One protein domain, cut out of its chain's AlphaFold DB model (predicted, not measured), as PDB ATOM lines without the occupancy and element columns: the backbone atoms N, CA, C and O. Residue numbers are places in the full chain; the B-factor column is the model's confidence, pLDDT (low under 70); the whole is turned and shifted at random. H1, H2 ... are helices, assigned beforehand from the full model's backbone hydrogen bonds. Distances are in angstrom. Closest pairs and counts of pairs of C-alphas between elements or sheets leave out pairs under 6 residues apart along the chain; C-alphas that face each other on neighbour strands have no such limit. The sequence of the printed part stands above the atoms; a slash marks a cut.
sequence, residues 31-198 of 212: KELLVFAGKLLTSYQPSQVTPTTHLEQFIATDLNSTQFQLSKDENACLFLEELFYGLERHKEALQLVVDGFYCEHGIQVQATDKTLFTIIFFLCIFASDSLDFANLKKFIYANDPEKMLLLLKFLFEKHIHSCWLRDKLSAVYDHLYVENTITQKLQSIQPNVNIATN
ATOM      1  N   LYS A  31     202.986 267.346 329.978       86.19
ATOM      2  CA  LYS A  31     203.779 268.040 330.997       86.19
ATOM      3  C   LYS A  31     203.027 268.163 332.321       86.19
ATOM      4  O   LYS A  31     203.604 267.892 333.368       86.19
ATOM      5  N   GLU A  32     201.755 268.549 332.280       86.25
ATOM      6  CA  GLU A  32     200.918 268.670 333.480       86.25
ATOM      7  C   GLU A  32     200.725 267.315 334.159       86.25
ATOM      8  O   GLU A  32     200.900 267.213 335.370       86.25
ATOM      9  N   LEU A  33     200.480 266.256 333.380       87.81
ATOM     10  CA  LEU A  33     200.370 264.894 333.908       87.81
ATOM     11  C   LEU A  33     201.650 264.438 334.622       87.81
ATOM     12  O   LEU A  33     201.570 263.840 335.694       87.81
ATOM     13  N   LEU A  34     202.830 264.760 334.085       89.00
ATOM     14  CA  LEU A  34     204.101 264.462 334.756       89.00
ATOM     15  C   LEU A  34     204.288 265.270 336.043       89.00
ATOM     16  O   LEU A  34     204.826 264.747 337.019       89.00
ATOM     17  N   VAL A  35     203.831 266.523 336.072       88.81
ATOM     18  CA  VAL A  35     203.855 267.347 337.288       88.81
ATOM     19  C   VAL A  35     202.938 266.750 338.357       88.81
ATOM     20  O   VAL A  35     203.362 266.622 339.505       88.81
ATOM     21  N   PHE A  36     201.719 266.337 337.995       89.12
ATOM     22  CA  PHE A  36     200.811 265.651 338.919       89.12
ATOM     23  C   PHE A  36     201.405 264.337 339.424       89.12
ATOM     24  O   PHE A  36     201.445 264.118 340.630       89.12
ATOM     25  N   ALA A  37     201.961 263.514 338.534       90.19
ATOM     26  CA  ALA A  37     202.638 262.276 338.905       90.19
ATOM     27  C   ALA A  37     203.809 262.512 339.872       90.19
ATOM     28  O   ALA A  37     203.961 261.794 340.859       90.19
ATOM     29  N   GLY A  38     204.619 263.547 339.628       90.56
ATOM     30  CA  GLY A  38     205.714 263.930 340.517       90.56
ATOM     31  C   GLY A  38     205.227 264.351 341.906       90.56
ATOM     32  O   GLY A  38     205.784 263.917 342.916       90.56
ATOM     33  N   LYS A  39     204.157 265.151 341.982       90.69
ATOM     34  CA  LYS A  39     203.521 265.533 343.256       90.69
ATOM     35  C   LYS A  39     202.927 264.326 343.988       90.69
ATOM     36  O   LYS A  39     203.116 264.195 345.196       90.69
ATOM     37  N   LEU A  40     202.258 263.430 343.269       91.12
ATOM     38  CA  LEU A  40     201.685 262.203 343.818       91.12
ATOM     39  C   LEU A  40     202.769 261.316 344.446       91.12
ATOM     40  O   LEU A  40     202.617 260.886 345.588       91.12
ATOM     41  N   LEU A  41     203.893 261.117 343.747       91.31
ATOM     42  CA  LEU A  41     205.028 260.335 344.252       91.31
ATOM     43  C   LEU A  41     205.689 260.968 345.477       91.31
ATOM     44  O   LEU A  41     206.002 260.276 346.438       91.31
ATOM     45  N   THR A  42     205.928 262.279 345.438       90.50
ATOM     46  CA  THR A  42     206.646 262.990 346.510       90.50
ATOM     47  C   THR A  42     205.821 263.154 347.784       90.50
ATOM     48  O   THR A  42     206.388 263.209 348.872       90.50
ATOM     49  N   SER A  43     204.494 263.211 347.665       90.69
ATOM     50  CA  SER A  43     203.577 263.291 348.808       90.69
ATOM     51  C   SER A  43     203.238 261.929 349.422       90.69
ATOM     52  O   SER A  43     202.694 261.890 350.525       90.69
ATOM     53  N   TYR A  44     203.563 260.819 348.750       91.75
ATOM     54  CA  TYR A  44     203.197 259.489 349.222       91.75
ATOM     55  C   TYR A  44     204.042 259.039 350.420       91.75
ATOM     56  O   TYR A  44     205.270 258.969 350.351       91.75
ATOM     57  N   GLN A  45     203.369 258.672 351.514       89.00
ATOM     58  CA  GLN A  45     203.997 258.137 352.721       89.00
ATOM     59  C   GLN A  45     203.510 256.705 352.997       89.00
ATOM     60  O   GLN A  45     202.446 256.521 353.598       89.00
ATOM     61  N   PRO A  46     204.286 255.669 352.615       87.00
ATOM     62  CA  PRO A  46     203.846 254.274 352.703       87.00
ATOM     63  C   PRO A  46     203.652 253.773 354.140       87.00
ATOM     64  O   PRO A  46     202.949 252.793 354.363       87.00
ATOM     65  N   SER A  47     204.245 254.443 355.131       87.81
ATOM     66  CA  SER A  47     204.059 254.121 356.550       87.81
ATOM     67  C   SER A  47     202.739 254.632 357.133       87.81
ATOM     68  O   SER A  47     202.403 254.262 358.253       87.81
ATOM     69  N   GLN A  48     202.026 255.516 356.426       85.50
ATOM     70  CA  GLN A  48     200.830 256.189 356.944       85.50
ATOM     71  C   GLN A  48     199.558 255.804 356.193       85.50
ATOM     72  O   GLN A  48     198.516 255.617 356.818       85.50
ATOM     73  N   VAL A  49     199.627 255.702 354.864       91.06
ATOM     74  CA  VAL A  49     198.445 255.545 354.011       91.06
ATOM     75  C   VAL A  49     198.704 254.482 352.945       91.06
ATOM     76  O   VAL A  49     199.822 254.321 352.448       91.06
ATOM     77  N   THR A  50     197.664 253.728 352.587       91.19
ATOM     78  CA  THR A  50     197.749 252.762 351.482       91.19
ATOM     79  C   THR A  50     197.886 253.494 350.139       91.19
ATOM     80  O   THR A  50     197.391 254.617 350.014       91.19
ATOM     81  N   PRO A  51     198.517 252.890 349.111       90.06
ATOM     82  CA  PRO A  51     198.637 253.531 347.801       90.06
ATOM     83  C   PRO A  51     197.274 253.959 347.230       90.06
ATOM     84  O   PRO A  51     197.125 255.075 346.740       90.06
ATOM     85  N   THR A  52     196.254 253.108 347.367       89.69
ATOM     86  CA  THR A  52     194.893 253.382 346.887       89.69
ATOM     87  C   THR A  52     194.280 254.598 347.567       89.69
ATOM     88  O   THR A  52     193.848 255.526 346.892       89.69
ATOM     89  N   THR A  53     194.308 254.639 348.901       91.31
ATOM     90  CA  THR A  53     193.737 255.762 349.652       91.31
ATOM     91  C   THR A  53     194.478 257.070 349.364       91.31
ATOM     92  O   THR A  53     193.838 258.110 349.248       91.31
ATOM     93  N   HIS A  54     195.806 257.033 349.205       91.69
ATOM     94  CA  HIS A  54     196.587 258.225 348.853       91.69
ATOM     95  C   HIS A  54     196.222 258.762 347.466       91.69
ATOM     96  O   HIS A  54     196.011 259.961 347.310       91.69
ATOM     97  N   LEU A  55     196.095 257.882 346.470       90.12
ATOM     98  CA  LEU A  55     195.691 258.265 345.118       90.12
ATOM     99  C   LEU A  55     194.297 258.905 345.106       90.12
ATOM    100  O   LEU A  55     194.119 259.975 344.526       90.12
ATOM    101  N   GLU A  56     193.323 258.283 345.775       89.00
ATOM    102  CA  GLU A  56     191.958 258.810 345.887       89.00
ATOM    103  C   GLU A  56     191.945 260.191 346.551       89.00
ATOM    104  O   GLU A  56     191.315 261.122 346.049       89.00
ATOM    105  N   GLN A  57     192.692 260.350 347.648       88.25
ATOM    106  CA  GLN A  57     192.840 261.631 348.333       88.25
ATOM    107  C   GLN A  57     193.520 262.671 347.446       88.25
ATOM    108  O   GLN A  57     193.075 263.815 347.422       88.25
ATOM    109  N   PHE A  58     194.557 262.304 346.697       88.50
ATOM    110  CA  PHE A  58     195.260 263.210 345.793       88.50
ATOM    111  C   PHE A  58     194.332 263.724 344.686       88.50
ATOM    112  O   PHE A  58     194.196 264.936 344.508       88.50
ATOM    113  N   ILE A  59     193.610 262.817 344.015       86.19
ATOM    114  CA  ILE A  59     192.629 263.158 342.972       86.19
ATOM    115  C   ILE A  59     191.504 264.038 343.544       86.19
ATOM    116  O   ILE A  59     191.060 264.981 342.887       86.19
ATOM    117  N   ALA A  60     191.074 263.769 344.780       81.38
ATOM    118  CA  ALA A  60     190.058 264.549 345.481       81.38
ATOM    119  C   ALA A  60     190.574 265.862 346.103       81.38
ATOM    120  O   ALA A  60     189.763 266.702 346.475       81.38
ATOM    121  N   THR A  61     191.885 266.078 346.245       74.94
ATOM    122  CA  THR A  61     192.442 267.295 346.872       74.94
ATOM    123  C   THR A  61     192.868 268.329 345.836       74.94
ATOM    124  O   THR A  61     192.707 269.527 346.069       74.94
ATOM    125  N   ASP A  62     193.313 267.901 344.649       63.41
ATOM    126  CA  ASP A  62     193.659 268.812 343.545       63.41
ATOM    127  C   ASP A  62     192.424 269.510 342.910       63.41
ATOM    128  O   ASP A  62     192.535 270.209 341.904       63.41
ATOM    129  N   LEU A  63     191.242 269.406 343.543       53.00
ATOM    130  CA  LEU A  63     190.005 270.127 343.205       53.00
ATOM    131  C   LEU A  63     190.125 271.660 343.318       53.00
ATOM    132  O   LEU A  63     189.251 272.361 342.811       53.00
ATOM    133  N   ASN A  64     191.174 272.185 343.963       49.22
ATOM    134  CA  ASN A  64     191.254 273.600 344.348       49.22
ATOM    135  C   ASN A  64     192.320 274.420 343.589       49.22
ATOM    136  O   ASN A  64     192.369 275.637 343.761       49.22
ATOM    137  N   SER A  65     193.175 273.788 342.774       53.16
ATOM    138  CA  SER A  65     194.414 274.416 342.267       53.16
ATOM    139  C   SER A  65     194.377 274.814 340.786       53.16
ATOM    140  O   SER A  65     195.107 275.717 340.378       53.16
ATOM    141  N   THR A  66     193.585 274.128 339.956       53.00
ATOM    142  CA  THR A  66     193.652 274.241 338.488       53.00
ATOM    143  C   THR A  66     192.290 274.494 337.847       53.00
ATOM    144  O   THR A  66     191.269 273.961 338.266       53.00
ATOM    145  N   GLN A  67     192.291 275.287 336.770       52.09
ATOM    146  CA  GLN A  67     191.116 275.629 335.952       52.09
ATOM    147  C   GLN A  67     190.400 274.394 335.361       52.09
ATOM    148  O   GLN A  67     189.228 274.478 334.997       52.09
ATOM    149  N   PHE A  68     191.090 273.248 335.307       59.06
ATOM    150  CA  PHE A  68     190.557 271.938 334.945       59.06
ATOM    151  C   PHE A  68     190.631 270.977 336.139       59.06
ATOM    152  O   PHE A  68     191.660 270.876 336.809       59.06
ATOM    153  N   GLN A  69     189.525 270.280 336.404       69.00
ATOM    154  CA  GLN A  69     189.372 269.393 337.555       69.00
ATOM    155  C   GLN A  69     189.854 267.986 337.185       69.00
ATOM    156  O   GLN A  69     189.259 267.353 336.313       69.00
ATOM    157  N   LEU A  70     190.913 267.498 337.841       73.62
ATOM    158  CA  LEU A  70     191.528 266.192 337.553       73.62
ATOM    159  C   LEU A  70     190.508 265.045 337.636       73.62
ATOM    160  O   LEU A  70     190.455 264.203 336.750       73.62
ATOM    161  N   SER A  71     189.613 265.093 338.628       70.81
ATOM    162  CA  SER A  71     188.550 264.100 338.845       70.81
ATOM    163  C   SER A  71     187.487 264.033 337.739       70.81
ATOM    164  O   SER A  71     186.634 263.152 337.776       70.81
ATOM    165  N   LYS A  72     187.468 264.993 336.804       77.44
ATOM    166  CA  LYS A  72     186.547 265.003 335.655       77.44
ATOM    167  C   LYS A  72     187.163 264.401 334.396       77.44
ATOM    168  O   LYS A  72     186.440 264.196 333.425       77.44
ATOM    169  N   ASP A  73     188.468 264.147 334.396       81.44
ATOM    170  CA  ASP A  73     189.160 263.485 333.297       81.44
ATOM    171  C   ASP A  73     189.486 262.045 333.700       81.44
ATOM    172  O   ASP A  73     190.477 261.770 334.381       81.44
ATOM    173  N   GLU A  74     188.627 261.122 333.266       82.56
ATOM    174  CA  GLU A  74     188.796 259.687 333.505       82.56
ATOM    175  C   GLU A  74     190.130 259.178 332.943       82.56
ATOM    176  O   GLU A  74     190.790 258.369 333.589       82.56
ATOM    177  N   ASN A  75     190.590 259.698 331.799       82.44
ATOM    178  CA  ASN A  75     191.845 259.263 331.184       82.44
ATOM    179  C   ASN A  75     193.060 259.724 331.993       82.44
ATOM    180  O   ASN A  75     194.010 258.961 332.166       82.44
ATOM    181  N   ALA A  76     193.039 260.956 332.507       82.94
ATOM    182  CA  ALA A  76     194.099 261.451 333.383       82.94
ATOM    183  C   ALA A  76     194.146 260.677 334.707       82.94
ATOM    184  O   ALA A  76     195.233 260.323 335.167       82.94
ATOM    185  N   CYS A  77     192.983 260.374 335.293       84.12
ATOM    186  CA  CYS A  77     192.891 259.568 336.511       84.12
ATOM    187  C   CYS A  77     193.435 258.154 336.285       84.12
ATOM    188  O   CYS A  77     194.310 257.723 337.032       84.12
ATOM    189  N   LEU A  78     192.987 257.476 335.223       85.75
ATOM    190  CA  LEU A  78     193.459 256.140 334.856       85.75
ATOM    191  C   LEU A  78     194.964 256.127 334.584       85.75
ATOM    192  O   LEU A  78     195.671 255.249 335.068       85.75
ATOM    193  N   PHE A  79     195.482 257.127 333.868       86.56
ATOM    194  CA  PHE A  79     196.917 257.244 333.629       86.56
ATOM    195  C   PHE A  79     197.708 257.365 334.938       86.56
ATOM    196  O   PHE A  79     198.698 256.659 335.126       86.56
ATOM    197  N   LEU A  80     197.286 258.251 335.847       88.25
ATOM    198  CA  LEU A  80     197.953 258.435 337.137       88.25
ATOM    199  C   LEU A  80     197.851 257.184 338.008       88.25
ATOM    200  O   LEU A  80     198.821 256.841 338.679       88.25
ATOM    201  N   GLU A  81     196.719 256.489 337.964       88.38
ATOM    202  CA  GLU A  81     196.501 255.225 338.656       88.38
ATOM    203  C   GLU A  81     197.473 254.142 338.170       88.38
ATOM    204  O   GLU A  81     198.244 253.587 338.960       88.38
ATOM    205  N   GLU A  82     197.487 253.875 336.862       87.75
ATOM    206  CA  GLU A  82     198.374 252.889 336.240       87.75
ATOM    207  C   GLU A  82     199.845 253.211 336.513       87.75
ATOM    208  O   GLU A  82     200.634 252.325 336.863       87.75
ATOM    209  N   LEU A  83     200.205 254.489 336.379       89.50
ATOM    210  CA  LEU A  83     201.553 254.970 336.619       89.50
ATOM    211  C   LEU A  83     201.958 254.776 338.080       89.50
ATOM    212  O   LEU A  83     203.030 254.243 338.352       89.50
ATOM    213  N   PHE A  84     201.118 255.194 339.024       91.00
ATOM    214  CA  PHE A  84     201.445 255.176 340.444       91.00
ATOM    215  C   PHE A  84     201.590 253.756 340.984       91.00
ATOM    216  O   PHE A  84     202.608 253.426 341.596       91.00
ATOM    217  N   TYR A  85     200.625 252.880 340.695       91.00
ATOM    218  CA  TYR A  85     200.728 251.480 341.097       91.00
ATOM    219  C   TYR A  85     201.889 250.767 340.409       91.00
ATOM    220  O   TYR A  85     202.527 249.903 341.012       91.00
ATOM    221  N   GLY A  86     202.176 251.116 339.155       88.94
ATOM    222  CA  GLY A  86     203.328 250.595 338.437       88.94
ATOM    223  C   GLY A  86     204.651 251.017 339.076       88.94
ATOM    224  O   GLY A  86     205.517 250.174 339.307       88.94
ATOM    225  N   LEU A  87     204.791 252.295 339.424       91.38
ATOM    226  CA  LEU A  87     205.974 252.827 340.098       91.38
ATOM    227  C   LEU A  87     206.198 252.165 341.457       91.38
ATOM    228  O   LEU A  87     207.326 251.781 341.756       91.38
ATOM    229  N   GLU A  88     205.138 251.968 342.243       91.12
ATOM    230  CA  GLU A  88     205.254 251.300 343.542       91.12
ATOM    231  C   GLU A  88     205.597 249.810 343.385       91.12
ATOM    232  O   GLU A  88     206.468 249.291 344.081       91.12
ATOM    233  N   ARG A  89     204.993 249.118 342.406       89.50
ATOM    234  CA  ARG A  89     205.280 247.702 342.121       89.50
ATOM    235  C   ARG A  89     206.713 247.463 341.646       89.50
ATOM    236  O   ARG A  89     207.294 246.429 341.963       89.50
ATOM    237  N   HIS A  90     207.257 248.376 340.847       89.44
ATOM    238  CA  HIS A  90     208.568 248.231 340.208       89.44
ATOM    239  C   HIS A  90     209.658 249.085 340.878       89.44
ATOM    240  O   HIS A  90     210.733 249.271 340.309       89.44
ATOM    241  N   LYS A  91     209.406 249.587 342.093       90.88
ATOM    242  CA  LYS A  91     210.261 250.549 342.801       90.88
ATOM    243  C   LYS A  91     211.713 250.097 342.949       90.88
ATOM    244  O   LYS A  91     212.615 250.874 342.655       90.88
ATOM    245  N   GLU A  92     211.943 248.853 343.366       90.31
ATOM    246  CA  GLU A  92     213.295 248.314 343.577       90.31
ATOM    247  C   GLU A  92     214.096 248.262 342.270       90.31
ATOM    248  O   GLU A  92     215.233 248.726 342.200       90.31
ATOM    249  N   ALA A  93     213.472 247.770 341.199       89.19
ATOM    250  CA  ALA A  93     214.093 247.708 339.883       89.19
ATOM    251  C   ALA A  93     214.364 249.105 339.311       89.19
ATOM    252  O   ALA A  93     215.451 249.367 338.798       89.19
ATOM    253  N   LEU A  94     213.404 250.022 339.438       90.69
ATOM    254  CA  LEU A  94     213.562 251.407 339.000       90.69
ATOM    255  C   LEU A  94     214.681 252.114 339.756       90.69
ATOM    256  O   LEU A  94     215.458 252.837 339.140       90.69
ATOM    257  N   GLN A  95     214.799 251.879 341.062       91.62
ATOM    258  CA  GLN A  95     215.867 252.454 341.864       91.62
ATOM    259  C   GLN A  95     217.245 252.015 341.358       91.62
ATOM    260  O   GLN A  95     218.105 252.866 341.166       91.62
ATOM    261  N   LEU A  96     217.436 250.728 341.049       90.00
ATOM    262  CA  LEU A  96     218.700 250.228 340.493       90.00
ATOM    263  C   LEU A  96     219.061 250.889 339.158       90.00
ATOM    264  O   LEU A  96     220.221 251.242 338.934       90.00
ATOM    265  N   VAL A  97     218.076 251.063 338.275       88.25
ATOM    266  CA  VAL A  97     218.286 251.684 336.961       88.25
ATOM    267  C   VAL A  97     218.600 253.172 337.104       88.25
ATOM    268  O   VAL A  97     219.555 253.658 336.500       88.25
ATOM    269  N   VAL A  98     217.839 253.886 337.934       90.88
ATOM    270  CA  VAL A  98     218.044 255.315 338.197       90.88
ATOM    271  C   VAL A  98     219.397 255.549 338.863       90.88
ATOM    272  O   VAL A  98     220.127 256.446 338.454       90.88
ATOM    273  N   ASP A  99     219.771 254.749 339.857       90.19
ATOM    274  CA  ASP A  99     221.058 254.905 340.535       90.19
ATOM    275  C   ASP A  99     222.230 254.614 339.576       90.19
ATOM    276  O   ASP A  99     223.248 255.303 339.626       90.19
ATOM    277  N   GLY A 100     222.070 253.675 338.636       88.75
ATOM    278  CA  GLY A 100     223.029 253.477 337.545       88.75
ATOM    279  C   GLY A 100     223.141 254.675 336.604       88.75
ATOM    280  O   GLY A 100     224.250 255.116 336.315       88.75
ATOM    281  N   PHE A 101     222.010 255.259 336.202       89.62
ATOM    282  CA  PHE A 101     221.986 256.475 335.387       89.62
ATOM    283  C   PHE A 101     222.700 257.647 336.073       89.62
ATOM    284  O   PHE A 101     223.496 258.346 335.450       89.62
ATOM    285  N   TYR A 102     222.468 257.842 337.374       90.38
ATOM    286  CA  TYR A 102     223.147 258.884 338.150       90.38
ATOM    287  C   TYR A 102     224.629 258.579 338.401       90.38
ATOM    288  O   TYR A 102     225.410 259.510 338.573       90.38
ATOM    289  N   CYS A 103     225.044 257.312 338.398       89.19
ATOM    290  CA  CYS A 103     226.459 256.952 338.467       89.19
ATOM    291  C   CYS A 103     227.218 257.402 337.206       89.19
ATOM    292  O   CYS A 103     228.331 257.912 337.302       89.19
ATOM    293  N   GLU A 104     226.598 257.260 336.031       87.00
ATOM    294  CA  GLU A 104     227.221 257.584 334.743       87.00
ATOM    295  C   GLU A 104     227.073 259.063 334.358       87.00
ATOM    296  O   GLU A 104     228.031 259.700 333.923       87.00
ATOM    297  N   HIS A 105     225.888 259.638 334.571       87.94
ATOM    298  CA  HIS A 105     225.541 260.990 334.125       87.94
ATOM    299  C   HIS A 105     225.302 261.985 335.264       87.94
ATOM    300  O   HIS A 105     224.910 263.120 335.001       87.94
ATOM    301  N   GLY A 106     225.559 261.622 336.526       85.06
ATOM    302  CA  GLY A 106     225.226 262.442 337.701       85.06
ATOM    303  C   GLY A 106     225.850 263.839 337.739       85.06
ATOM    304  O   GLY A 106     225.319 264.717 338.407       85.06
ATOM    305  N   ILE A 107     226.942 264.077 337.005       86.75
ATOM    306  CA  ILE A 107     227.547 265.414 336.861       86.75
ATOM    307  C   ILE A 107     226.703 266.309 335.936       86.75
ATOM    308  O   ILE A 107     226.670 267.526 336.102       86.75
ATOM    309  N   GLN A 108     226.020 265.712 334.956       86.94
ATOM    310  CA  GLN A 108     225.250 266.404 333.920       86.94
ATOM    311  C   GLN A 108     223.779 266.608 334.312       86.94
ATOM    312  O   GLN A 108     223.089 267.411 333.688       86.94
ATOM    313  N   VAL A 109     223.285 265.889 335.327       89.00
ATOM    314  CA  VAL A 109     221.876 265.918 335.739       89.00
ATOM    315  C   VAL A 109     221.696 266.372 337.185       89.00
ATOM    316  O   VAL A 109     222.510 266.089 338.057       89.00
ATOM    317  N   GLN A 110     220.599 267.079 337.458       89.25
ATOM    318  CA  GLN A 110     220.297 267.578 338.797       89.25
ATOM    319  C   GLN A 110     219.537 266.535 339.615       89.25
ATOM    320  O   GLN A 110     218.596 265.919 339.123       89.25
ATOM    321  N   ALA A 111     219.861 266.410 340.905       87.19
ATOM    322  CA  ALA A 111     219.155 265.509 341.823       87.19
ATOM    323  C   ALA A 111     217.651 265.827 341.963       87.19
ATOM    324  O   ALA A 111     216.853 264.938 342.259       87.19
ATOM    325  N   THR A 112     217.249 267.078 341.713       88.88
ATOM    326  CA  THR A 112     215.842 267.514 341.688       88.88
ATOM    327  C   THR A 112     215.024 266.810 340.609       88.88
ATOM    328  O   THR A 112     213.821 266.632 340.772       88.88
ATOM    329  N   ASP A 113     215.669 266.359 339.532       90.06
ATOM    330  CA  ASP A 113     215.015 265.673 338.421       90.06
ATOM    331  C   ASP A 113     214.891 264.159 338.657       90.06
ATOM    332  O   ASP A 113     214.369 263.444 337.804       90.06
ATOM    333  N   LYS A 114     215.345 263.630 339.807       91.38
ATOM    334  CA  LYS A 114     215.321 262.182 340.091       91.38
ATOM    335  C   LYS A 114     213.920 261.598 339.934       91.38
ATOM    336  O   LYS A 114     213.771 260.575 339.278       91.38
ATOM    337  N   THR A 115     212.892 262.274 340.449       91.75
ATOM    338  CA  THR A 115     211.495 261.833 340.309       91.75
ATOM    339  C   THR A 115     211.050 261.796 338.849       91.75
ATOM    340  O   THR A 115     210.424 260.824 338.432       91.75
ATOM    341  N   LEU A 116     211.409 262.815 338.058       91.88
ATOM    342  CA  LEU A 116     211.099 262.861 336.629       91.88
ATOM    343  C   LEU A 116     211.744 261.678 335.906       91.88
ATOM    344  O   LEU A 116     211.055 260.954 335.192       91.88
ATOM    345  N   PHE A 117     213.038 261.444 336.125       91.75
ATOM    346  CA  PHE A 117     213.724 260.322 335.494       91.75
ATOM    347  C   PHE A 117     213.117 258.986 335.907       91.75
ATOM    348  O   PHE A 117     212.861 258.174 335.029       91.75
ATOM    349  N   THR A 118     212.797 258.768 337.186       92.25
ATOM    350  CA  THR A 118     212.119 257.542 337.642       92.25
ATOM    351  C   THR A 118     210.807 257.300 336.891       92.25
ATOM    352  O   THR A 118     210.563 256.185 336.430       92.25
ATOM    353  N   ILE A 119     209.984 258.343 336.721       92.06
ATOM    354  CA  ILE A 119     208.727 258.262 335.966       92.06
ATOM    355  C   ILE A 119     209.004 257.896 334.503       92.06
ATOM    356  O   ILE A 119     208.408 256.956 333.986       92.06
ATOM    357  N   ILE A 120     209.935 258.586 333.837       90.06
ATOM    358  CA  ILE A 120     210.259 258.311 332.430       90.06
ATOM    359  C   ILE A 120     210.874 256.912 332.253       90.06
ATOM    360  O   ILE A 120     210.496 256.204 331.325       90.06
ATOM    361  N   PHE A 121     211.748 256.461 333.156       89.25
ATOM    362  CA  PHE A 121     212.302 255.103 333.154       89.25
ATOM    363  C   PHE A 121     211.206 254.050 333.248       89.25
ATOM    364  O   PHE A 121     211.200 253.092 332.472       89.25
ATOM    365  N   PHE A 122     210.253 254.243 334.158       90.00
ATOM    366  CA  PHE A 122     209.088 253.376 334.244       90.00
ATOM    367  C   PHE A 122     208.298 253.370 332.938       90.00
ATOM    368  O   PHE A 122     207.964 252.298 332.433       90.00
ATOM    369  N   LEU A 123     208.068 254.543 332.345       86.94
ATOM    370  CA  LEU A 123     207.350 254.643 331.081       86.94
ATOM    371  C   LEU A 123     208.097 253.962 329.917       86.94
ATOM    372  O   LEU A 123     207.473 253.356 329.056       86.94
ATOM    373  N   CYS A 124     209.427 253.996 329.884       83.44
ATOM    374  CA  CYS A 124     210.201 253.332 328.834       83.44
ATOM    375  C   CYS A 124     210.292 251.811 329.031       83.44
ATOM    376  O   CYS A 124     210.142 251.049 328.076       83.44
ATOM    377  N   ILE A 125     210.544 251.358 330.262       81.06
ATOM    378  CA  ILE A 125     210.824 249.948 330.570       81.06
ATOM    379  C   ILE A 125     209.519 249.176 330.779       81.06
ATOM    380  O   ILE A 125     209.287 248.133 330.163       81.06
ATOM    381  N   PHE A 126     208.625 249.705 331.611       78.69
ATOM    382  CA  PHE A 126     207.485 248.975 332.165       78.69
ATOM    383  C   PHE A 126     206.127 249.428 331.643       78.69
ATOM    384  O   PHE A 126     205.171 248.684 331.854       78.69
ATOM    385  N   ALA A 127     206.015 250.558 330.925       71.19
ATOM    386  CA  ALA A 127     204.719 250.965 330.370       71.19
ATOM    387  C   ALA A 127     204.144 249.843 329.514       71.19
ATOM    388  O   ALA A 127     204.722 249.474 328.497       71.19
ATOM    389  N   SER A 128     203.072 249.228 329.993       55.38
ATOM    390  CA  SER A 128     202.535 247.999 329.421       55.38
ATOM    391  C   SER A 128     202.031 248.236 327.987       55.38
ATOM    392  O   SER A 128     202.036 249.373 327.521       55.38
ATOM    393  N   ASP A 129     201.524 247.203 327.310       55.34
ATOM    394  CA  ASP A 129     200.826 247.299 326.008       55.34
ATOM    395  C   ASP A 129     199.684 248.352 325.944       55.34
ATOM    396  O   ASP A 129     199.015 248.470 324.928       55.34
ATOM    397  N   SER A 130     199.413 249.082 327.032       52.03
ATOM    398  CA  SER A 130     198.466 250.194 327.134       52.03
ATOM    399  C   SER A 130     199.029 251.560 326.714       52.03
ATOM    400  O   SER A 130     198.239 252.461 326.437       52.03
ATOM    401  N   LEU A 131     200.357 251.746 326.658       62.62
ATOM    402  CA  LEU A 131     200.965 253.019 326.261       62.62
ATOM    403  C   LEU A 131     201.748 252.881 324.956       62.62
ATOM    404  O   LEU A 131     202.916 252.490 324.939       62.62
ATOM    405  N   ASP A 132     201.117 253.282 323.856       66.44
ATOM    406  CA  ASP A 132     201.785 253.335 322.564       66.44
ATOM    407  C   ASP A 132     203.010 254.252 322.590       66.44
ATOM    408  O   ASP A 132     203.031 255.312 323.225       66.44
ATOM    409  N   PHE A 133     204.019 253.904 321.790       68.38
ATOM    410  CA  PHE A 133     205.218 254.727 321.620       68.38
ATOM    411  C   PHE A 133     204.889 256.177 321.205       68.38
ATOM    412  O   PHE A 133     205.614 257.113 321.547       68.38
ATOM    413  N   ALA A 134     203.766 256.390 320.510       68.94
ATOM    414  CA  ALA A 134     203.258 257.718 320.170       68.94
ATOM    415  C   ALA A 134     202.946 258.574 321.411       68.94
ATOM    416  O   ALA A 134     203.249 259.768 321.432       68.94
ATOM    417  N   ASN A 135     202.391 257.969 322.457       76.44
ATOM    418  CA  ASN A 135     202.108 258.630 323.725       76.44
ATOM    419  C   ASN A 135     203.389 258.833 324.546       76.44
ATOM    420  O   ASN A 135     203.581 259.910 325.108       76.44
ATOM    421  N   LEU A 136     204.323 257.876 324.511       79.00
ATOM    422  CA  LEU A 136     205.643 258.034 325.131       79.00
ATOM    423  C   LEU A 136     206.408 259.247 324.568       79.00
ATOM    424  O   LEU A 136     206.970 260.034 325.333       79.00
ATOM    425  N   LYS A 137     206.374 259.463 323.244       82.00
ATOM    426  CA  LYS A 137     206.994 260.641 322.607       82.00
ATOM    427  C   LYS A 137     206.466 261.959 323.164       82.00
ATOM    428  O   LYS A 137     207.252 262.886 323.338       82.00
ATOM    429  N   LYS A 138     205.163 262.059 323.451       85.19
ATOM    430  CA  LYS A 138     204.565 263.284 324.012       85.19
ATOM    431  C   LYS A 138     205.202 263.637 325.358       85.19
ATOM    432  O   LYS A 138     205.502 264.802 325.591       85.19
ATOM    433  N   PHE A 139     205.460 262.642 326.209       86.00
ATOM    434  CA  PHE A 139     206.135 262.849 327.492       86.00
ATOM    435  C   PHE A 139     207.604 263.228 327.325       86.00
ATOM    436  O   PHE A 139     208.074 264.140 327.996       86.00
ATOM    437  N   ILE A 140     208.315 262.577 326.406       85.56
ATOM    438  CA  ILE A 140     209.717 262.898 326.118       85.56
ATOM    439  C   ILE A 140     209.837 264.345 325.615       85.56
ATOM    440  O   ILE A 140     210.598 265.129 326.172       85.56
ATOM    441  N   TYR A 141     209.046 264.740 324.615       85.94
ATOM    442  CA  TYR A 141     209.120 266.085 324.029       85.94
ATOM    443  C   TYR A 141     208.582 267.201 324.933       85.94
ATOM    444  O   TYR A 141     208.894 268.366 324.711       85.94
ATOM    445  N   ALA A 142     207.784 266.870 325.949       85.44
ATOM    446  CA  ALA A 142     207.293 267.839 326.927       85.44
ATOM    447  C   ALA A 142     208.373 268.314 327.922       85.44
ATOM    448  O   ALA A 142     208.149 269.290 328.649       85.44
ATOM    449  N   ASN A 143     209.516 267.627 327.973       87.12
ATOM    450  CA  ASN A 143     210.615 267.889 328.898       87.12
ATOM    451  C   ASN A 143     211.839 268.477 328.188       87.12
ATOM    452  O   ASN A 143     211.879 268.611 326.967       87.12
ATOM    453  N   ASP A 144     212.843 268.843 328.985       87.44
ATOM    454  CA  ASP A 144     214.112 269.367 328.488       87.44
ATOM    455  C   ASP A 144     214.781 268.363 327.522       87.44
ATOM    456  O   ASP A 144     215.078 267.229 327.927       87.44
ATOM    457  N   PRO A 145     215.030 268.753 326.257       86.50
ATOM    458  CA  PRO A 145     215.564 267.850 325.247       86.50
ATOM    459  C   PRO A 145     216.970 267.344 325.580       86.50
ATOM    460  O   PRO A 145     217.307 266.227 325.194       86.50
ATOM    461  N   GLU A 146     217.788 268.114 326.302       87.31
ATOM    462  CA  GLU A 146     219.146 267.705 326.672       87.31
ATOM    463  C   GLU A 146     219.106 266.573 327.703       87.31
ATOM    464  O   GLU A 146     219.731 265.524 327.520       87.31
ATOM    465  N   LYS A 147     218.273 266.739 328.736       88.19
ATOM    466  CA  LYS A 147     218.071 265.733 329.789       88.19
ATOM    467  C   LYS A 147     217.465 264.451 329.229       88.19
ATOM    468  O   LYS A 147     217.892 263.351 329.573       88.19
ATOM    469  N   MET A 148     216.472 264.589 328.350       89.88
ATOM    470  CA  MET A 148     215.827 263.440 327.719       89.88
ATOM    471  C   MET A 148     216.769 262.720 326.759       89.88
ATOM    472  O   MET A 148     216.758 261.495 326.716       89.88
ATOM    473  N   LEU A 149     217.630 263.440 326.036       87.19
ATOM    474  CA  LEU A 149     218.630 262.816 325.175       87.19
ATOM    475  C   LEU A 149     219.627 261.973 325.980       87.19
ATOM    476  O   LEU A 149     219.952 260.874 325.543       87.19
ATOM    477  N   LEU A 150     220.092 262.457 327.135       88.62
ATOM    478  CA  LEU A 150     220.963 261.685 328.032       88.62
ATOM    479  C   LEU A 150     220.271 260.409 328.518       88.62
ATOM    480  O   LEU A 150     220.828 259.322 328.387       88.62
ATOM    481  N   LEU A 151     219.031 260.527 329.004       87.75
ATOM    482  CA  LEU A 151     218.251 259.377 329.462       87.75
ATOM    483  C   LEU A 151     218.024 258.357 328.339       87.75
ATOM    484  O   LEU A 151     218.193 257.160 328.550       87.75
ATOM    485  N   LEU A 152     217.653 258.817 327.142       85.56
ATOM    486  CA  LEU A 152     217.404 257.940 325.999       85.56
ATOM    487  C   LEU A 152     218.688 257.288 325.491       85.56
ATOM    488  O   LEU A 152     218.656 256.128 325.104       85.56
ATOM    489  N   LYS A 153     219.820 257.998 325.499       85.12
ATOM    490  CA  LYS A 153     221.113 257.385 325.180       85.12
ATOM    491  C   LYS A 153     221.414 256.266 326.164       85.12
ATOM    492  O   LYS A 153     221.550 255.131 325.731       85.12
ATOM    493  N   PHE A 154     221.358 256.550 327.461       85.12
ATOM    494  CA  PHE A 154     221.560 255.544 328.500       85.12
ATOM    495  C   PHE A 154     220.634 254.318 328.335       85.12
ATOM    496  O   PHE A 154     221.082 253.177 328.434       85.12
ATOM    497  N   LEU A 155     219.356 254.543 328.004       79.50
ATOM    498  CA  LEU A 155     218.343 253.497 327.793       79.50
ATOM    499  C   LEU A 155     218.365 252.774 326.443       79.50
ATOM    500  O   LEU A 155     217.602 251.831 326.253       79.50
ATOM    501  N   PHE A 156     219.110 253.231 325.446       76.19
ATOM    502  CA  PHE A 156     219.093 252.590 324.122       76.19
ATOM    503  C   PHE A 156     220.493 252.337 323.569       76.19
ATOM    504  O   PHE A 156     220.653 251.829 322.451       76.19
ATOM    505  N   GLU A 157     221.518 252.629 324.365       75.25
ATOM    506  CA  GLU A 157     222.902 252.360 324.034       75.25
ATOM    507  C   GLU A 157     223.211 250.864 324.153       75.25
ATOM    508  O   GLU A 157     223.171 250.230 325.212       75.25
ATOM    509  N   LYS A 158     223.523 250.288 322.990       58.44
ATOM    510  CA  LYS A 158     223.617 248.846 322.737       58.44
ATOM    511  C   LYS A 158     224.631 248.120 323.630       58.44
ATOM    512  O   LYS A 158     224.466 246.931 323.879       58.44
ATOM    513  N   HIS A 159     225.666 248.819 324.096       53.16
ATOM    514  CA  HIS A 159     226.762 248.232 324.870       53.16
ATOM    515  C   HIS A 159     226.454 248.096 326.369       53.16
ATOM    516  O   HIS A 159     226.935 247.160 327.001       53.16
ATOM    517  N   ILE A 160     225.618 248.976 326.924       53.16
ATOM    518  CA  ILE A 160     225.238 248.969 328.347       53.16
ATOM    519  C   ILE A 160     224.030 248.040 328.577       53.16
ATOM    520  O   ILE A 160     223.907 247.385 329.615       53.16
ATOM    521  N   HIS A 161     223.169 247.905 327.564       56.94
ATOM    522  CA  HIS A 161     221.865 247.251 327.676       56.94
ATOM    523  C   HIS A 161     221.866 245.732 327.878       56.94
ATOM    524  O   HIS A 161     221.039 245.225 328.632       56.94
ATOM    525  N   SER A 162     222.740 244.972 327.211       60.19
ATOM    526  CA  SER A 162     222.590 243.506 327.210       60.19
ATOM    527  C   SER A 162     223.124 242.829 328.469       60.19
ATOM    528  O   SER A 162     222.619 241.777 328.848       60.19
ATOM    529  N   CYS A 163     224.143 243.413 329.105       69.88
ATOM    530  CA  CYS A 163     224.785 242.818 330.276       69.88
ATOM    531  C   CYS A 163     224.433 243.587 331.549       69.88
ATOM    532  O   CYS A 163     223.806 243.019 332.429       69.88
ATOM    533  N   TRP A 164     224.736 244.887 331.639       82.25
ATOM    534  CA  TRP A 164     224.554 245.620 332.895       82.25
ATOM    535  C   TRP A 164     223.081 245.740 333.301       82.25
ATOM    536  O   TRP A 164     222.724 245.381 334.422       82.25
ATOM    537  N   LEU A 165     222.212 246.193 332.389       79.25
ATOM    538  CA  LEU A 165     220.789 246.364 332.707       79.25
ATOM    539  C   LEU A 165     220.124 245.018 333.008       79.25
ATOM    540  O   LEU A 165     219.358 244.910 333.965       79.25
ATOM    541  N   ARG A 166     220.460 243.981 332.230       79.88
ATOM    542  CA  ARG A 166     219.998 242.614 332.478       79.88
ATOM    543  C   ARG A 166     220.430 242.138 333.859       79.88
ATOM    544  O   ARG A 166     219.577 241.744 334.637       79.88
ATOM    545  N   ASP A 167     221.714 242.234 334.190       83.69
ATOM    546  CA  ASP A 167     222.251 241.741 335.458       83.69
ATOM    547  C   ASP A 167     221.648 242.499 336.659       83.69
ATOM    548  O   ASP A 167     221.332 241.892 337.682       83.69
ATOM    549  N   LYS A 168     221.409 243.814 336.529       85.12
ATOM    550  CA  LYS A 168     220.724 244.616 337.558       85.12
ATOM    551  C   LYS A 168     219.263 244.223 337.730       85.12
ATOM    552  O   LYS A 168     218.807 244.073 338.859       85.12
ATOM    553  N   LEU A 169     218.527 244.041 336.637       84.56
ATOM    554  CA  LEU A 169     217.118 243.661 336.702       84.56
ATOM    555  C   LEU A 169     216.932 242.199 337.116       84.56
ATOM    556  O   LEU A 169     215.976 241.900 337.824       84.56
ATOM    557  N   SER A 170     217.853 241.305 336.751       86.56
ATOM    558  CA  SER A 170     217.861 239.898 337.170       86.56
ATOM    559  C   SER A 170     218.155 239.707 338.662       86.56
ATOM    560  O   SER A 170     217.944 238.620 339.187       86.56
ATOM    561  N   ALA A 171     218.609 240.752 339.364       87.00
ATOM    562  CA  ALA A 171     218.698 240.737 340.823       87.00
ATOM    563  C   ALA A 171     217.320 240.857 341.505       87.00
ATOM    564  O   ALA A 171     217.177 240.448 342.653       87.00
ATOM    565  N   VAL A 172     216.322 241.417 340.809       87.50
ATOM    566  CA  VAL A 172     214.968 241.673 341.338       87.50
ATOM    567  C   VAL A 172     213.922 240.777 340.663       87.50
ATOM    568  O   VAL A 172     212.971 240.332 341.301       87.50
ATOM    569  N   TYR A 173     214.095 240.489 339.373       86.81
ATOM    570  CA  TYR A 173     213.191 239.673 338.566       86.81
ATOM    571  C   TYR A 173     213.845 238.380 338.089       86.81
ATOM    572  O   TYR A 173     215.062 238.276 337.980       86.81
ATOM    573  N   ASP A 174     213.010 237.405 337.722       88.25
ATOM    574  CA  ASP A 174     213.466 236.190 337.048       88.25
ATOM    575  C   ASP A 174     214.204 236.544 335.745       88.25
ATOM    576  O   ASP A 174     213.721 237.339 334.932       88.25
ATOM    577  N   HIS A 175     215.362 235.921 335.534       84.12
ATOM    578  CA  HIS A 175     216.160 236.042 334.320       84.12
ATOM    579  C   HIS A 175     215.319 235.871 333.045       84.12
ATOM    580  O   HIS A 175     215.435 236.674 332.119       84.12
ATOM    581  N   LEU A 176     214.414 234.883 333.012       83.75
ATOM    582  CA  LEU A 176     213.563 234.635 331.843       83.75
ATOM    583  C   LEU A 176     212.589 235.785 331.571       83.75
ATOM    584  O   LEU A 176     212.266 236.055 330.413       83.75
ATOM    585  N   TYR A 177     212.123 236.471 332.613       83.62
ATOM    586  CA  TYR A 177     211.256 237.637 332.468       83.62
ATOM    587  C   TYR A 177     212.034 238.842 331.925       83.62
ATOM    588  O   TYR A 177     211.568 239.521 331.007       83.62
ATOM    589  N   VAL A 178     213.244 239.075 332.438       84.00
ATOM    590  CA  VAL A 178     214.112 240.179 331.998       84.00
ATOM    591  C   VAL A 178     214.517 240.021 330.530       84.00
ATOM    592  O   VAL A 178     214.447 240.981 329.759       84.00
ATOM    593  N   GLU A 179     214.900 238.815 330.121       78.94
ATOM    594  CA  GLU A 179     215.345 238.543 328.754       78.94
ATOM    595  C   GLU A 179     214.181 238.581 327.756       78.94
ATOM    596  O   GLU A 179     214.235 239.311 326.765       78.94
ATOM    597  N   ASN A 180     213.089 237.866 328.040       80.12
ATOM    598  CA  ASN A 180     211.998 237.722 327.075       80.12
ATOM    599  C   ASN A 180     211.029 238.906 327.059       80.12
ATOM    600  O   ASN A 180     210.403 239.148 326.037       80.12
ATOM    601  N   THR A 181     210.883 239.645 328.161       80.56
ATOM    602  CA  THR A 181     209.888 240.731 328.238       80.56
ATOM    603  C   THR A 181     210.556 242.095 328.157       80.56
ATOM    604  O   THR A 181     210.251 242.893 327.274       80.56
ATOM    605  N   ILE A 182     211.494 242.374 329.065       78.75
ATOM    606  CA  ILE A 182     212.063 243.720 329.201       78.75
ATOM    607  C   ILE A 182     213.044 244.016 328.063       78.75
ATOM    608  O   ILE A 182     212.939 245.046 327.396       78.75
ATOM    609  N   THR A 183     213.977 243.098 327.804       77.88
ATOM    610  CA  THR A 183     215.025 243.296 326.794       77.88
ATOM    611  C   THR A 183     214.438 243.367 325.386       77.88
ATOM    612  O   THR A 183     214.768 244.288 324.638       77.88
ATOM    613  N   GLN A 184     213.512 242.464 325.042       76.06
ATOM    614  CA  GLN A 184     212.826 242.481 323.742       76.06
ATOM    615  C   GLN A 184     212.062 243.785 323.503       76.06
ATOM    616  O   GLN A 184     212.099 244.346 322.408       76.06
ATOM    617  N   LYS A 185     211.404 244.313 324.537       77.44
ATOM    618  CA  LYS A 185     210.658 245.567 324.439       77.44
ATOM    619  C   LYS A 185     211.565 246.783 324.266       77.44
ATOM    620  O   LYS A 185     211.284 247.662 323.459       77.44
ATOM    621  N   LEU A 186     212.687 246.834 324.977       76.44
ATOM    622  CA  LEU A 186     213.659 247.913 324.787       76.44
ATOM    623  C   LEU A 186     214.269 247.858 323.377       76.44
ATOM    624  O   LEU A 186     214.431 248.894 322.733       76.44
ATOM    625  N   GLN A 187     214.508 246.657 322.845       75.19
ATOM    626  CA  GLN A 187     214.953 246.462 321.461       75.19
ATOM    627  C   GLN A 187     213.899 246.883 320.424       75.19
ATOM    628  O   GLN A 187     214.269 247.445 319.393       75.19
ATOM    629  N   SER A 188     212.602 246.668 320.673       73.06
ATOM    630  CA  SER A 188     211.538 247.087 319.744       73.06
ATOM    631  C   SER A 188     211.341 248.608 319.708       73.06
ATOM    632  O   SER A 188     210.978 249.171 318.672       73.06
ATOM    633  N   ILE A 189     211.641 249.299 320.811       71.25
ATOM    634  CA  ILE A 189     211.581 250.762 320.906       71.25
ATOM    635  C   ILE A 189     212.822 251.426 320.282       71.25
ATOM    636  O   ILE A 189     212.701 252.476 319.640       71.25
ATOM    637  N   GLN A 190     213.997 250.798 320.402       68.69
ATOM    638  CA  GLN A 190     215.289 251.290 319.904       68.69
ATOM    639  C   GLN A 190     215.278 251.879 318.472       68.69
ATOM    640  O   GLN A 190     215.782 252.996 318.300       68.69
ATOM    641  N   PRO A 191     214.715 251.221 317.434       59.66
ATOM    642  CA  PRO A 191     214.709 251.782 316.080       59.66
ATOM    643  C   PRO A 191     213.958 253.115 316.003       59.66
ATOM    644  O   PRO A 191     214.369 254.017 315.277       59.66
ATOM    645  N   ASN A 192     212.900 253.285 316.795       60.81
ATOM    646  CA  ASN A 192     212.078 254.486 316.760       60.81
ATOM    647  C   ASN A 192     212.713 255.672 317.500       60.81
ATOM    648  O   ASN A 192     212.438 256.826 317.163       60.81
ATOM    649  N   VAL A 193     213.568 255.397 318.489       59.53
ATOM    650  CA  VAL A 193     214.329 256.422 319.216       59.53
ATOM    651  C   VAL A 193     215.491 256.926 318.373       59.53
ATOM    652  O   VAL A 193     215.662 258.133 318.275       59.53
ATOM    653  N   ASN A 194     216.219 256.045 317.680       58.22
ATOM    654  CA  ASN A 194     217.312 256.446 316.785       58.22
ATOM    655  C   ASN A 194     216.845 257.368 315.648       58.22
ATOM    656  O   ASN A 194     217.575 258.266 315.238       58.22
ATOM    657  N   ILE A 195     215.612 257.190 315.163       56.69
ATOM    658  CA  ILE A 195     214.996 258.099 314.183       56.69
ATOM    659  C   ILE A 195     214.713 259.476 314.808       56.69
ATOM    660  O   ILE A 195     214.875 260.493 314.143       56.69
ATOM    661  N   ALA A 196     214.305 259.522 316.078       50.22
ATOM    662  CA  ALA A 196     214.010 260.767 316.788       50.22
ATOM    663  C   ALA A 196     215.270 261.508 317.279       50.22
ATOM    664  O   ALA A 196     215.252 262.730 317.395       50.22
ATOM    665  N   THR A 197     216.357 260.786 317.569       51.34
ATOM    666  CA  THR A 197     217.622 261.344 318.079       51.34
ATOM    667  C   THR A 197     218.636 261.656 316.982       51.34
ATOM    668  O   THR A 197     219.613 262.363 317.252       51.34
ATOM    669  N   ASN A 198     218.415 261.195 315.743       43.50
ATOM    670  CA  ASN A 198     219.202 261.640 314.600       43.50
ATOM    671  C   ASN A 198     218.918 263.128 314.353       43.50
ATOM    672  O   ASN A 198     217.967 263.516 313.675       43.50
TER     673      ASN A 198
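This is residues 31 to 198 of the 212 residues of an uncharacterized protein of Reticulomyxa filosa (UniProt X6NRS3). Crossed helices are gathered round H5 in the core, with H1, H3, H4, H6 and H9 packed on it. H2 lies at one end of the longest axis, and the hairpin of H8 and the long H9 at the other. The 168 printed residues have nine named helices, H1 to H9 along the chain, and no named strand; the class is all helix. The whole is compact, with a radius of gyration of the C-alphas of 16.3 A and spans of 48 by 35 by 33 A.

H9, residues 175 to 197, has a kink of 37 degrees near residue 191. Its residues 175 to 183 alone touch H8, residues 158 to 169, as a hairpin; the closest C-alphas, Arg 166 and Val 178, are 6.4 A apart. The hub H5, residues 111 to 125, touches H9 with residues 124 to 125 alone, about perpendicular at 73 degrees; their closest C-alphas, Ile 125 and Ile 182, are 6.5 A apart. H5 also touches H1, H3, H4 and H6, residues 31 to 43, 74 to 89, 91 to 105 and 133 to 141; the closest C-alphas are Gly 38 and Thr 115, 6.2 A, Leu 87 and Phe 122, 6.7 A, Val 98 and Thr 118, 6.4 A, and Leu 123 and Leu 136, 7.1 A. H7, residues 145 to 156, touches H9, with the closest C-alphas, Phe 156 and Gln 190, 5.8 A apart. H2, residues 51 to 64, only just touches H3, with 3 pairs of C-alphas within 8 A, the closest Leu 55 and Glu 81 at 7.2 A. Every O i to N i+4 pair is within hydrogen-bond range in H1, H3, H4 and H7, against 8 of 10 in H2, 9 of 11 in H5, 4 of 5 in H6, 4 of 8 in H8 and 15 of 19 in H9.

H1 begins at C-alpha 31 (203.779, 268.040, 330.997). H9, 30.1 A long, ends at C-alpha 197 (217.622, 261.344, 318.079).

The printed part has no cut and no long link. pLDDT is under 70 in residues 62 to 69, 128 to 134, 158 to 163 and 190 to 198.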